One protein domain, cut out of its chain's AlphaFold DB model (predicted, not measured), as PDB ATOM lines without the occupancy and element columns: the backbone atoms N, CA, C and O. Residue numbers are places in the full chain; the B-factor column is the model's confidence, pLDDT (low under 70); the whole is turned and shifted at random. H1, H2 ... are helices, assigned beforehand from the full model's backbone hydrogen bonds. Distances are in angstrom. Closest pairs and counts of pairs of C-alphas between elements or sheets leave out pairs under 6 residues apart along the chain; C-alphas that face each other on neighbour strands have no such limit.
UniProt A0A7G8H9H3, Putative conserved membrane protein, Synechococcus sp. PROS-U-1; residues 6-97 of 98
ATOM      1  N   ARG A   6     -22.744   5.873 -12.440       84.19
ATOM      2  CA  ARG A   6     -22.104   4.562 -12.626       84.19
ATOM      3  C   ARG A   6     -20.915   4.360 -11.697       84.19
ATOM      4  O   ARG A   6     -20.791   3.289 -11.116       84.19
ATOM      5  N   GLU A   7     -20.071   5.377 -11.532       86.00
ATOM      6  CA  GLU A   7     -18.928   5.320 -10.612       86.00
ATOM      7  C   GLU A   7     -19.399   5.159  -9.163       86.00
ATOM      8  O   GLU A   7     -18.850   4.344  -8.422       86.00
ATOM      9  N   ILE A   8     -20.473   5.858  -8.779       86.56
ATOM     10  CA  ILE A   8     -21.109   5.702  -7.463       86.56
ATOM     11  C   ILE A   8     -21.628   4.271  -7.287       86.56
ATOM     12  O   ILE A   8     -21.386   3.648  -6.250       86.56
ATOM     13  N   LEU A   9     -22.319   3.722  -8.290       89.50
ATOM     14  CA  LEU A   9     -22.856   2.365  -8.224       89.50
ATOM     15  C   LEU A   9     -21.763   1.296  -8.127       89.50
ATOM     16  O   LEU A   9     -21.885   0.368  -7.329       89.50
ATOM     17  N   ALA A  10     -20.693   1.444  -8.903       87.25
ATOM     18  CA  ALA A  10     -19.589   0.494  -8.913       87.25
ATOM     19  C   ALA A  10     -18.824   0.502  -7.584       87.25
ATOM     20  O   ALA A  10     -18.459  -0.563  -7.075       87.25
ATOM     21  N   ALA A  11     -18.658   1.689  -6.989       88.00
ATOM     22  CA  ALA A  11     -18.074   1.870  -5.663       88.00
ATOM     23  C   ALA A  11     -19.001   1.413  -4.519       88.00
ATOM     24  O   ALA A  11     -18.531   1.124  -3.420       88.00
ATOM     25  N   SER A  12     -20.313   1.315  -4.760       88.25
ATOM     26  CA  SER A  12     -21.290   0.895  -3.752       88.25
ATOM     27  C   SER A  12     -21.120  -0.578  -3.381       88.25
ATOM     28  O   SER A  12     -20.884  -1.438  -4.234       88.25
ATOM     29  N   ALA A  13     -21.307  -0.912  -2.106       90.62
ATOM     30  CA  ALA A  13     -21.382  -2.296  -1.656       90.62
ATOM     31  C   ALA A  13     -22.788  -2.864  -1.919       90.62
ATOM     32  O   ALA A  13     -23.765  -2.440  -1.304       90.62
ATOM     33  N   GLY A  14     -22.895  -3.850  -2.819       88.31
ATOM     34  CA  GLY A  14     -24.182  -4.464  -3.175       88.31
ATOM     35  C   GLY A  14     -24.930  -5.044  -1.969       88.31
ATOM     36  O   GLY A  14     -26.135  -4.852  -1.857       88.31
ATOM     37  N   TRP A  15     -24.218  -5.664  -1.021       91.00
ATOM     38  CA  TRP A  15     -24.825  -6.187   0.207       91.00
ATOM     39  C   TRP A  15     -25.386  -5.076   1.107       91.00
ATOM     40  O   TRP A  15     -26.453  -5.258   1.678       91.00
ATOM     41  N   VAL A  16     -24.739  -3.903   1.172       90.88
ATOM     42  CA  VAL A  16     -25.254  -2.744   1.923       90.88
ATOM     43  C   VAL A  16     -26.547  -2.246   1.287       90.88
ATOM     44  O   VAL A  16     -27.526  -2.008   1.986       90.88
ATOM     45  N   ALA A  17     -26.592  -2.148  -0.044       90.19
ATOM     46  CA  ALA A  17     -27.802  -1.748  -0.760       90.19
ATOM     47  C   ALA A  17     -28.965  -2.743  -0.568       90.19
ATOM     48  O   ALA A  17     -30.119  -2.327  -0.447       90.19
ATOM     49  N   VAL A  18     -28.665  -4.043  -0.506       90.00
ATOM     50  CA  VAL A  18     -29.632  -5.100  -0.169       90.00
ATOM     51  C   VAL A  18     -30.144  -4.903   1.257       90.00
ATOM     52  O   VAL A  18     -31.348  -4.761   1.446       90.00
ATOM     53  N   THR A  19     -29.247  -4.828   2.245       90.06
ATOM     54  CA  THR A  19     -29.615  -4.673   3.659       90.06
ATOM     55  C   THR A  19     -30.457  -3.426   3.881       90.06
ATOM     56  O   THR A  19     -31.474  -3.513   4.557       90.06
ATOM     57  N   LEU A  20     -30.105  -2.297   3.263       90.62
ATOM     58  CA  LEU A  20     -30.833  -1.041   3.441       90.62
ATOM     59  C   LEU A  20     -32.274  -1.096   2.918       90.62
ATOM     60  O   LEU A  20     -33.158  -0.517   3.541       90.62
ATOM     61  N   ASN A  21     -32.545  -1.821   1.828       88.69
ATOM     62  CA  ASN A  21     -33.922  -2.018   1.352       88.69
ATOM     63  C   ASN A  21     -34.766  -2.912   2.278       88.69
ATOM     64  O   ASN A  21     -35.992  -2.886   2.181       88.69
ATOM     65  N   VAL A  22     -34.129  -3.663   3.182       84.50
ATOM     66  CA  VAL A  22     -34.800  -4.485   4.199       84.50
ATOM     67  C   VAL A  22     -34.903  -3.734   5.536       84.50
ATOM     68  O   VAL A  22     -35.965  -3.732   6.147       84.50
ATOM     69  N   VAL A  23     -33.830  -3.062   5.976       87.06
ATOM     70  CA  VAL A  23     -33.728  -2.302   7.237       87.06
ATOM     71  C   VAL A  23     -32.829  -1.067   7.015       87.06
ATOM     72  O   VAL A  23     -31.650  -1.246   6.707       87.06
ATOM     73  N   PRO A  24     -33.312   0.186   7.170       78.19
ATOM     74  CA  PRO A  24     -34.572   0.605   7.797       78.19
ATOM     75  C   PRO A  24     -35.819   0.466   6.912       78.19
ATOM     76  O   PRO A  24     -36.921   0.655   7.416       78.19
ATOM     77  N   GLY A  25     -35.676   0.116   5.630       74.19
ATOM     78  CA  GLY A  25     -36.805  -0.300   4.800       74.19
ATOM     79  C   GLY A  25     -36.867   0.330   3.409       74.19
ATOM     80  O   GLY A  25     -35.945   0.995   2.937       74.19
ATOM     81  N   LEU A  26     -37.999   0.052   2.764       80.44
ATOM     82  CA  LEU A  26     -38.351   0.256   1.355       80.44
ATOM     83  C   LEU A  26     -37.655   1.450   0.682       80.44
ATOM     84  O   LEU A  26     -37.984   2.609   0.916       80.44
ATOM     85  N   GLY A  27     -36.713   1.151  -0.214       84.31
ATOM     86  CA  GLY A  27     -36.045   2.145  -1.050       84.31
ATOM     87  C   GLY A  27     -34.791   2.780  -0.441       84.31
ATOM     88  O   GLY A  27     -34.089   3.497  -1.155       84.31
ATOM     89  N   ALA A  28     -34.432   2.516   0.821       90.00
ATOM     90  CA  ALA A  28     -33.241   3.131   1.421       90.00
ATOM     91  C   ALA A  28     -31.926   2.686   0.750       90.00
ATOM     92  O   ALA A  28     -30.970   3.463   0.680       90.00
ATOM     93  N   GLY A  29     -31.878   1.488   0.157       91.81
ATOM     94  CA  GLY A  29     -30.729   1.074  -0.655       91.81
ATOM     95  C   GLY A  29     -30.562   1.908  -1.928       91.81
ATOM     96  O   GLY A  29     -29.436   2.130  -2.372       91.81
ATOM     97  N   TYR A  30     -31.650   2.458  -2.480       93.56
ATOM     98  CA  TYR A  30     -31.570   3.396  -3.600       93.56
ATOM     99  C   TYR A  30     -31.002   4.746  -3.193       93.56
ATOM    100  O   TYR A  30     -30.260   5.331  -3.977       93.56
ATOM    101  N   LEU A  31     -31.288   5.227  -1.980       92.00
ATOM    102  CA  LEU A  31     -30.672   6.451  -1.459       92.00
ATOM    103  C   LEU A  31     -29.157   6.287  -1.326       92.00
ATOM    104  O   LEU A  31     -28.410   7.152  -1.776       92.00
ATOM    105  N   TYR A  32     -28.709   5.143  -0.801       91.00
ATOM    106  CA  TYR A  32     -27.287   4.799  -0.727       91.00
ATOM    107  C   TYR A  32     -26.618   4.778  -2.108       91.00
ATOM    108  O   TYR A  32     -25.539   5.334  -2.285       91.00
ATOM    109  N   GLN A  33     -27.299   4.220  -3.110       91.88
ATOM    110  CA  GLN A  33     -26.840   4.201  -4.502       91.88
ATOM    111  C   GLN A  33     -27.096   5.512  -5.267       91.88
ATOM    112  O   GLN A  33     -26.815   5.585  -6.462       91.88
ATOM    113  N   ARG A  34     -27.668   6.538  -4.621       92.94
ATOM    114  CA  ARG A  34     -28.085   7.815  -5.229       92.94
ATOM    115  C   ARG A  34     -29.083   7.678  -6.397       92.94
ATOM    116  O   ARG A  34     -29.202   8.569  -7.234       92.94
ATOM    117  N   ARG A  35     -29.860   6.591  -6.431       93.31
ATOM    118  CA  ARG A  35     -30.876   6.277  -7.452       93.31
ATOM    119  C   ARG A  35     -32.245   6.871  -7.100       93.31
ATOM    120  O   ARG A  35     -33.214   6.152  -6.853       93.31
ATOM    121  N   TRP A  36     -32.344   8.198  -7.120       92.62
ATOM    122  CA  TRP A  36     -33.534   8.948  -6.684       92.62
ATOM    123  C   TRP A  36     -34.841   8.535  -7.369       92.62
ATOM    124  O   TRP A  36     -35.874   8.439  -6.713       92.62
ATOM    125  N   LYS A  37     -34.816   8.255  -8.677       93.75
ATOM    126  CA  LYS A  37     -36.022   7.838  -9.410       93.75
ATOM    127  C   LYS A  37     -36.595   6.523  -8.870       93.75
ATOM    128  O   LYS A  37     -37.803   6.422  -8.687       93.75
ATOM    129  N   ALA A  38     -35.735   5.538  -8.603       93.50
ATOM    130  CA  ALA A  38     -36.154   4.248  -8.060       93.50
ATOM    131  C   ALA A  38     -36.725   4.407  -6.643       93.50
ATOM    132  O   ALA A  38     -37.792   3.873  -6.356       93.50
ATOM    133  N   TYR A  39     -36.076   5.229  -5.811       94.19
ATOM    134  CA  TYR A  39     -36.578   5.590  -4.484       94.19
ATOM    135  C   TYR A  39     -38.000   6.164  -4.538       94.19
ATOM    136  O   TYR A  39     -38.894   5.641  -3.877       94.19
ATOM    137  N   TRP A  40     -38.244   7.180  -5.370       95.06
ATOM    138  CA  TRP A  40     -39.563   7.814  -5.450       95.06
ATOM    139  C   TRP A  40     -40.658   6.877  -5.964       95.06
ATOM    140  O   TRP A  40     -41.780   6.928  -5.464       95.06
ATOM    141  N   ILE A  41     -40.336   5.991  -6.913       95.06
ATOM    142  CA  ILE A  41     -41.275   4.964  -7.385       95.06
ATOM    143  C   ILE A  41     -41.625   3.998  -6.248       95.06
ATOM    144  O   ILE A  41     -42.803   3.736  -6.014       95.06
ATOM    145  N   THR A  42     -40.630   3.496  -5.513       94.50
ATOM    146  CA  THR A  42     -40.865   2.600  -4.372       94.50
ATOM    147  C   THR A  42     -41.707   3.270  -3.290       94.50
ATOM    148  O   THR A  42     -42.655   2.655  -2.809       94.50
ATOM    149  N   SER A  43     -41.431   4.533  -2.962       93.69
ATOM    150  CA  SER A  43     -42.219   5.300  -1.991       93.69
ATOM    151  C   SER A  43     -43.666   5.491  -2.442       93.69
ATOM    152  O   SER A  43     -44.582   5.316  -1.639       93.69
ATOM    153  N   ALA A  44     -43.897   5.798  -3.723       95.75
ATOM    154  CA  ALA A  44     -45.245   5.928  -4.270       95.75
ATOM    155  C   ALA A  44     -46.011   4.597  -4.215       95.75
ATOM    156  O   ALA A  44     -47.169   4.576  -3.798       95.75
ATOM    157  N   LEU A  45     -45.362   3.483  -4.570       95.06
ATOM    158  CA  LEU A  45     -45.958   2.145  -4.511       95.06
ATOM    159  C   LEU A  45     -46.296   1.733  -3.077       95.06
ATOM    160  O   LEU A  45     -47.419   1.306  -2.819       95.06
ATOM    161  N   ALA A  46     -45.360   1.911  -2.145       93.56
ATOM    162  CA  ALA A  46     -45.570   1.617  -0.731       93.56
ATOM    163  C   ALA A  46     -46.721   2.451  -0.153       93.56
ATOM    164  O   ALA A  46     -47.618   1.913   0.488       93.56
ATOM    165  N   THR A  47     -46.737   3.755  -0.440       94.62
ATOM    166  CA  THR A  47     -47.803   4.661   0.012       94.62
ATOM    167  C   THR A  47     -49.154   4.257  -0.564       94.62
ATOM    168  O   THR A  47     -50.134   4.173   0.170       94.62
ATOM    169  N   THR A  48     -49.209   3.949  -1.862       95.62
ATOM    170  CA  THR A  48     -50.437   3.486  -2.524       95.62
ATOM    171  C   THR A  48     -50.935   2.187  -1.895       95.62
ATOM    172  O   THR A  48     -52.121   2.072  -1.611       95.62
ATOM    173  N   TRP A  49     -50.040   1.239  -1.610       94.56
ATOM    174  CA  TRP A  49     -50.380  -0.016  -0.939       94.56
ATOM    175  C   TRP A  49     -50.983   0.212   0.451       94.56
ATOM    176  O   TRP A  49     -52.026  -0.356   0.764       94.56
ATOM    177  N   PHE A  50     -50.381   1.092   1.257       92.25
ATOM    178  CA  PHE A  50     -50.912   1.450   2.573       92.25
ATOM    179  C   PHE A  50     -52.272   2.147   2.493       92.25
ATOM    180  O   PHE A  50     -53.178   1.791   3.241       92.25
ATOM    181  N   VAL A  51     -52.432   3.117   1.588       95.12
ATOM    182  CA  VAL A  51     -53.705   3.832   1.406       95.12
ATOM    183  C   VAL A  51     -54.800   2.873   0.948       95.12
ATOM    184  O   VAL A  51     -55.892   2.893   1.506       95.12
ATOM    185  N   LEU A  52     -54.510   1.998  -0.018       94.25
ATOM    186  CA  LEU A  52     -55.456   0.979  -0.466       94.25
ATOM    187  C   LEU A  52     -55.810   0.010   0.662       94.25
ATOM    188  O   LEU A  52     -56.988  -0.256   0.863       94.25
ATOM    189  N   GLY A  53     -54.827  -0.465   1.430       91.75
ATOM    190  CA  GLY A  53     -55.077  -1.318   2.593       91.75
ATOM    191  C   GLY A  53     -55.978  -0.646   3.632       91.75
ATOM    192  O   GLY A  53     -56.911  -1.270   4.125       91.75
ATOM    193  N   ALA A  54     -55.757   0.641   3.912       90.69
ATOM    194  CA  ALA A  54     -56.581   1.405   4.845       90.69
ATOM    195  C   ALA A  54     -58.016   1.621   4.336       90.69
ATOM    196  O   ALA A  54     -58.952   1.520   5.119       90.69
ATOM    197  N   VAL A  55     -58.192   1.908   3.041       92.94
ATOM    198  CA  VAL A  55     -59.519   2.093   2.425       92.94
ATOM    199  C   VAL A  55     -60.282   0.769   2.350       92.94
ATOM    200  O   VAL A  55     -61.463   0.728   2.675       92.94
ATOM    201  N   LEU A  56     -59.618  -0.316   1.948       89.00
ATOM    202  CA  LEU A  56     -60.242  -1.634   1.788       89.00
ATOM    203  C   LEU A  56     -60.510  -2.336   3.124       89.00
ATOM    204  O   LEU A  56     -61.421  -3.148   3.201       89.00
ATOM    205  N   GLY A  57     -59.739  -2.023   4.168       88.06
ATOM    206  CA  GLY A  57     -59.956  -2.548   5.517       88.06
ATOM    207  C   GLY A  57     -61.066  -1.839   6.300       88.06
ATOM    208  O   GLY A  57     -61.319  -2.201   7.446       88.06
ATOM    209  N   GLN A  58     -61.722  -0.816   5.739       87.06
ATOM    210  CA  GLN A  58     -62.801  -0.121   6.442       87.06
ATOM    211  C   GLN A  58     -63.990  -1.054   6.686       87.06
ATOM    212  O   GLN A  58     -64.582  -1.576   5.747       87.06
ATOM    213  N   GLY A  59     -64.379  -1.204   7.955       83.56
ATOM    214  CA  GLY A  59     -65.542  -2.003   8.345       83.56
ATOM    215  C   GLY A  59     -65.298  -3.512   8.400       83.56
ATOM    216  O   GLY A  59     -66.270  -4.251   8.515       83.56
ATOM    217  N   ALA A  60     -64.040  -3.953   8.332       84.50
ATOM    218  CA  ALA A  60     -63.668  -5.347   8.544       84.50
ATOM    219  C   ALA A  60     -64.023  -5.805   9.971       84.50
ATOM    220  O   ALA A  60     -63.853  -5.061  10.941       84.50
ATOM    221  N   GLU A  61     -64.525  -7.032  10.109       84.62
ATOM    222  CA  GLU A  61     -64.687  -7.645  11.428       84.62
ATOM    223  C   GLU A  61     -63.326  -8.084  11.999       84.62
ATOM    224  O   GLU A  61     -62.358  -8.287  11.268       84.62
ATOM    225  N   ALA A  62     -63.236  -8.307  13.315       73.88
ATOM    226  CA  ALA A  62     -61.964  -8.602  13.992       73.88
ATOM    227  C   ALA A  62     -61.185  -9.808  13.408       73.88
ATOM    228  O   ALA A  62     -59.958  -9.861  13.505       73.88
ATOM    229  N   GLY A  63     -61.875 -10.782  12.801       75.19
ATOM    230  CA  GLY A  63     -61.237 -11.895  12.087       75.19
ATOM    231  C   GLY A  63     -60.647 -11.494  10.727       75.19
ATOM    232  O   GLY A  63     -59.571 -11.963  10.357       75.19
ATOM    233  N   GLU A  64     -61.316 -10.593  10.009       81.88
ATOM    234  CA  GLU A  64     -60.872 -10.042   8.725       81.88
ATOM    235  C   GLU A  64     -59.725  -9.035   8.912       81.88
ATOM    236  O   GLU A  64     -58.826  -8.963   8.073       81.88
ATOM    237  N   ASP A  65     -59.680  -8.332  10.048       84.31
ATOM    238  CA  ASP A  65     -58.603  -7.398  10.402       84.31
ATOM    239  C   ASP A  65     -57.220  -8.063  10.419       84.31
ATOM    240  O   ASP A  65     -56.262  -7.533   9.848       84.31
ATOM    241  N   ILE A  66     -57.100  -9.246  11.031       88.62
ATOM    242  CA  ILE A  66     -55.823  -9.977  11.090       88.62
ATOM    243  C   ILE A  66     -55.388 -10.391   9.682       88.62
ATOM    244  O   ILE A  66     -54.224 -10.223   9.310       88.62
ATOM    245  N   GLN A  67     -56.317 -10.907   8.876       89.44
ATOM    246  CA  GLN A  67     -56.028 -11.301   7.501       89.44
ATOM    247  C   GLN A  67     -55.583 -10.096   6.657       89.44
ATOM    248  O   GLN A  67     -54.579 -10.183   5.946       89.44
ATOM    249  N   ASN A  68     -56.270  -8.960   6.777       90.06
ATOM    250  CA  ASN A  68     -55.940  -7.725   6.069       90.06
ATOM    251  C   ASN A  68     -54.557  -7.187   6.470       90.06
ATOM    252  O   ASN A  68     -53.777  -6.782   5.604       90.06
ATOM    253  N   GLN A  69     -54.200  -7.251   7.756       90.31
ATOM    254  CA  GLN A  69     -52.863  -6.885   8.233       90.31
ATOM    255  C   GLN A  69     -51.774  -7.803   7.668       90.31
ATOM    256  O   GLN A  69     -50.730  -7.313   7.233       90.31
ATOM    257  N   LEU A  70     -52.011  -9.119   7.621       94.00
ATOM    258  CA  LEU A  70     -51.067 -10.076   7.038       94.00
ATOM    259  C   LEU A  70     -50.864  -9.836   5.539       94.00
ATOM    260  O   LEU A  70     -49.726  -9.854   5.074       94.00
ATOM    261  N   ILE A  71     -51.936  -9.557   4.792       93.00
ATOM    262  CA  ILE A  71     -51.852  -9.176   3.373       93.00
ATOM    263  C   ILE A  71     -51.038  -7.886   3.223       93.00
ATOM    264  O   ILE A  71     -50.126  -7.822   2.394       93.00
ATOM    265  N   GLY A  72     -51.316  -6.886   4.065       92.56
ATOM    266  CA  GLY A  72     -50.563  -5.637   4.124       92.56
ATOM    267  C   GLY A  72     -49.064  -5.880   4.304       92.56
ATOM    268  O   GLY A  72     -48.268  -5.433   3.476       92.56
ATOM    269  N   LEU A  73     -48.685  -6.650   5.328       92.94
ATOM    270  CA  LEU A  73     -47.297  -7.007   5.638       92.94
ATOM    271  C   LEU A  73     -46.629  -7.802   4.513       92.94
ATOM    272  O   LEU A  73     -45.501  -7.484   4.136       92.94
ATOM    273  N   LEU A  74     -47.312  -8.797   3.943       93.69
ATOM    274  CA  LEU A  74     -46.784  -9.594   2.832       93.69
ATOM    275  C   LEU A  74     -46.464  -8.725   1.614       93.69
ATOM    276  O   LEU A  74     -45.409  -8.901   1.003       93.69
ATOM    277  N   GLY A  75     -47.320  -7.751   1.294       92.56
ATOM    278  CA  GLY A  75     -47.057  -6.796   0.217       92.56
ATOM    279  C   GLY A  75     -45.794  -5.963   0.459       92.56
ATOM    280  O   GLY A  75     -44.977  -5.796  -0.449       92.56
ATOM    281  N   LEU A  76     -45.574  -5.505   1.695       91.50
ATOM    282  CA  LEU A  76     -44.368  -4.750   2.059       91.50
ATOM    283  C   LEU A  76     -43.110  -5.621   2.008       91.50
ATOM    284  O   LEU A  76     -42.085  -5.180   1.493       91.50
ATOM    285  N   VAL A  77     -43.186  -6.865   2.487       92.19
ATOM    286  CA  VAL A  77     -42.072  -7.824   2.416       92.19
ATOM    287  C   VAL A  77     -41.718  -8.134   0.963       92.19
ATOM    288  O   VAL A  77     -40.541  -8.123   0.605       92.19
ATOM    289  N   ALA A  78     -42.717  -8.351   0.104       93.19
ATOM    290  CA  ALA A  78     -42.500  -8.572  -1.323       93.19
ATOM    291  C   ALA A  78     -41.828  -7.362  -1.991       93.19
ATOM    292  O   ALA A  78     -40.872  -7.525  -2.755       93.19
ATOM    293  N   LEU A  79     -42.268  -6.142  -1.663       93.44
ATOM    294  CA  LEU A  79     -41.663  -4.915  -2.183       93.44
ATOM    295  C   LEU A  79     -40.217  -4.730  -1.682       93.44
ATOM    296  O   LEU A  79     -39.335  -4.371  -2.465       93.44
ATOM    297  N   ALA A  80     -39.945  -5.024  -0.409       91.88
ATOM    298  CA  ALA A  80     -38.601  -4.978   0.168       91.88
ATOM    299  C   ALA A  80     -37.667  -5.990  -0.509       91.88
ATOM    300  O   ALA A  80     -36.569  -5.634  -0.932       91.88
ATOM    301  N   ALA A  81     -38.121  -7.232  -0.695       92.44
ATOM    302  CA  ALA A  81     -37.350  -8.266  -1.374       92.44
ATOM    303  C   ALA A  81     -37.032  -7.877  -2.827       92.44
ATOM    304  O   ALA A  81     -35.878  -7.952  -3.249       92.44
ATOM    305  N   GLY A  82     -38.031  -7.403  -3.579       93.38
ATOM    306  CA  GLY A  82     -37.846  -6.979  -4.968       93.38
ATOM    307  C   GLY A  82     -36.851  -5.826  -5.107       93.38
ATOM    308  O   GLY A  82     -35.940  -5.884  -5.933       93.38
ATOM    309  N   THR A  83     -36.975  -4.800  -4.262       93.62
ATOM    310  CA  THR A  83     -36.071  -3.635  -4.281       93.62
ATOM    311  C   THR A  83     -34.659  -3.975  -3.807       93.62
ATOM    312  O   THR A  83     -33.687  -3.464  -4.364       93.62
ATOM    313  N   ALA A  84     -34.516  -4.883  -2.841       92.38
ATOM    314  CA  ALA A  84     -33.220  -5.373  -2.394       92.38
ATOM    315  C   ALA A  84     -32.486  -6.138  -3.507       92.38
ATOM    316  O   ALA A  84     -31.321  -5.846  -3.787       92.38
ATOM    317  N   VAL A  85     -33.171  -7.071  -4.179       93.31
ATOM    318  CA  VAL A  85     -32.610  -7.836  -5.306       93.31
ATOM    319  C   VAL A  85     -32.196  -6.901  -6.439       93.31
ATOM    320  O   VAL A  85     -31.077  -7.000  -6.940       93.31
ATOM    321  N   GLU A  86     -33.066  -5.967  -6.817       94.88
ATOM    322  CA  GLU A  86     -32.791  -5.015  -7.892       94.88
ATOM    323  C   GLU A  86     -31.565  -4.143  -7.573       94.88
ATOM    324  O   GLU A  86     -30.646  -4.050  -8.393       94.88
ATOM    325  N   ALA A  87     -31.479  -3.597  -6.356       92.00
ATOM    326  CA  ALA A  87     -30.344  -2.784  -5.935       92.00
ATOM    327  C   ALA A  87     -29.029  -3.586  -5.915       92.00
ATOM    328  O   ALA A  87     -27.987  -3.089  -6.361       92.00
ATOM    329  N   GLY A  88     -29.062  -4.837  -5.448       90.44
ATOM    330  CA  GLY A  88     -27.899  -5.726  -5.457       90.44
ATOM    331  C   GLY A  88     -27.416  -6.054  -6.874       90.44
ATOM    332  O   GLY A  88     -26.218  -5.964  -7.162       90.44
ATOM    333  N   LEU A  89     -28.345  -6.377  -7.781       92.69
ATOM    334  CA  LEU A  89     -28.039  -6.661  -9.185       92.69
ATOM    335  C   LEU A  89     -27.471  -5.439  -9.905       92.69
ATOM    336  O   LEU A  89     -26.514  -5.576 -10.668       92.69
ATOM    337  N   ALA A  90     -28.008  -4.248  -9.640       91.75
ATOM    338  CA  ALA A  90     -27.511  -3.014 -10.233       91.75
ATOM    339  C   ALA A  90     -26.043  -2.760  -9.845       91.75
ATOM    340  O   ALA A  90     -25.209  -2.511 -10.720       91.75
ATOM    341  N   ALA A  91     -25.698  -2.921  -8.560       90.06
ATOM    342  CA  ALA A  91     -24.318  -2.802  -8.089       90.06
ATOM    343  C   ALA A  91     -23.394  -3.825  -8.770       90.06
ATOM    344  O   ALA A  91     -22.338  -3.454  -9.282       90.06
ATOM    345  N   LYS A  92     -23.805  -5.098  -8.853       89.88
ATOM    346  CA  LYS A  92     -23.025  -6.142  -9.537       89.88
ATOM    347  C   LYS A  92     -22.778  -5.795 -11.009       89.88
ATOM    348  O   LYS A  92     -21.632  -5.774 -11.446       89.88
ATOM    349  N   LYS A  93     -23.837  -5.450 -11.746       90.12
ATOM    350  CA  LYS A  93     -23.769  -5.124 -13.177       90.12
ATOM    351  C   LYS A  93     -22.872  -3.919 -13.461       90.12
ATOM    352  O   LYS A  93     -22.146  -3.922 -14.444       90.12
ATOM    353  N   SER A  94     -22.891  -2.902 -12.598       88.25
ATOM    354  CA  SER A  94     -22.033  -1.722 -12.770       88.25
ATOM    355  C   SER A  94     -20.537  -2.029 -12.660       88.25
ATOM    356  O   SER A  94     -19.734  -1.362 -13.301       88.25
ATOM    357  N   ARG A  95     -20.162  -3.059 -11.892       85.81
ATOM    358  CA  ARG A  95     -18.768  -3.498 -11.750       85.81
ATOM    359  C   ARG A  95     -18.291  -4.342 -12.925       85.81
ATOM    360  O   ARG A  95     -17.121  -4.291 -13.249       85.81
ATOM    361  N   GLU A  96     -19.186  -5.103 -13.549       86.69
ATOM    362  CA  GLU A  96     -18.877  -5.903 -14.745       86.69
ATOM    363  C   GLU A  96     -18.746  -5.044 -16.018       86.69
ATOM    364  O   GLU A  96     -18.262  -5.525 -17.037       86.69
ATOM    365  N   GLN A  97     -19.217  -3.793 -15.977       76.31
ATOM    366  CA  GLN A  97     -19.246  -2.861 -17.112       76.31
ATOM    367  C   GLN A  97     -18.222  -1.717 -17.014       76.31
ATOM    368  O   GLN A  97     -18.195  -0.874 -17.912       76.31
TER     369      GLN A  97
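What this domain is: This is residues 6 to 97 of the 98 residues of the protein "Putative conserved membrane protein" of Synechococcus sp. PROS-U-1 (UniProt A0A7G8H9H3). One very long helix, H5, runs the length of a rod, and H4 folds back beside it as a helical hairpin. The short helices H1, H2 and H3 pack along the later part of H5, with H3 also touching the beginning of H4. The printed part has 92 residues with five named helices in the order H1, H2, H3, H4, H5 and no named strand; its class is all helix. It is loose, with a radius of gyration of the C-alphas of 15.8 A, and its C-alphas span 53 by 19 by 18 A.

How they stand to each other: H1, residues 6 to 11, touches residues 90 to 95 alone of H5, residues 62 to 96; the closest C-alphas are those of Ala 10 and Arg 95, 5.0 A apart, and the lines stand about perpendicular at 83 degrees. H2, residues 14 to 22, is apart from H1. H2 touches residues 80 to 92 alone of H5 at a shallow tilt of 15 degrees, opposite ways; the closest C-alphas are those of Val 18 and Ala 84, 4.2 A apart. H3, residues 28 to 32, touches H2, the closest C-alphas being those of Ala 17 and Gly 29 at 4.1 A. H3 also touches residues 83 to 87 alone of H5, with the C-alphas of Gly 29 and Ala 87 closest at 6.6 A. H4, residues 36 to 56, touches H3 with residues 36 to 39 alone, where the C-alphas of Tyr 30 and Tyr 39 are closest at 5.5 A. H4 and H5 form a helical hairpin at a shallow tilt of 10 degrees, opposite ways. They touch over residues 68 to 83 alone of H5, and their closest C-alphas are those of Gly 53 and Gly 72, 6.4 A apart. H5 is the hub, touching the four other helices. H4 is apart from H1 and from H2. The helix packing is mostly aligned, but only just: 2 of 3 pairs are at a shallow tilt. In H1, H2, H3 and H4 every O i to N i+4 pair is within hydrogen-bond range; in H5 it is 29 of 31.

Where its parts are: H1 begins at C-alpha 6, (-22.104, 4.562, -12.626), and is 8.5 A long. H2 measures 12.9 A and H3 6.5 A from first to last C-alpha. H4 begins at C-alpha 36, (-33.534, 8.948, -6.684), and is 30.0 A long. H5 is 51.9 A long and ends at C-alpha 96, (-18.877, -5.903, -14.745).

The domain as a whole: The two C-alphas farthest apart are those of Glu 61 and Gln 97, at 53.9 A. The first and last printed C-alphas, of Arg 6 and Gln 97, are 9.1 A apart. The printed part has no cut, and its four links between helices are tight. The mean pLDDT of the printed part is 89.9, and no printed residue is under 70.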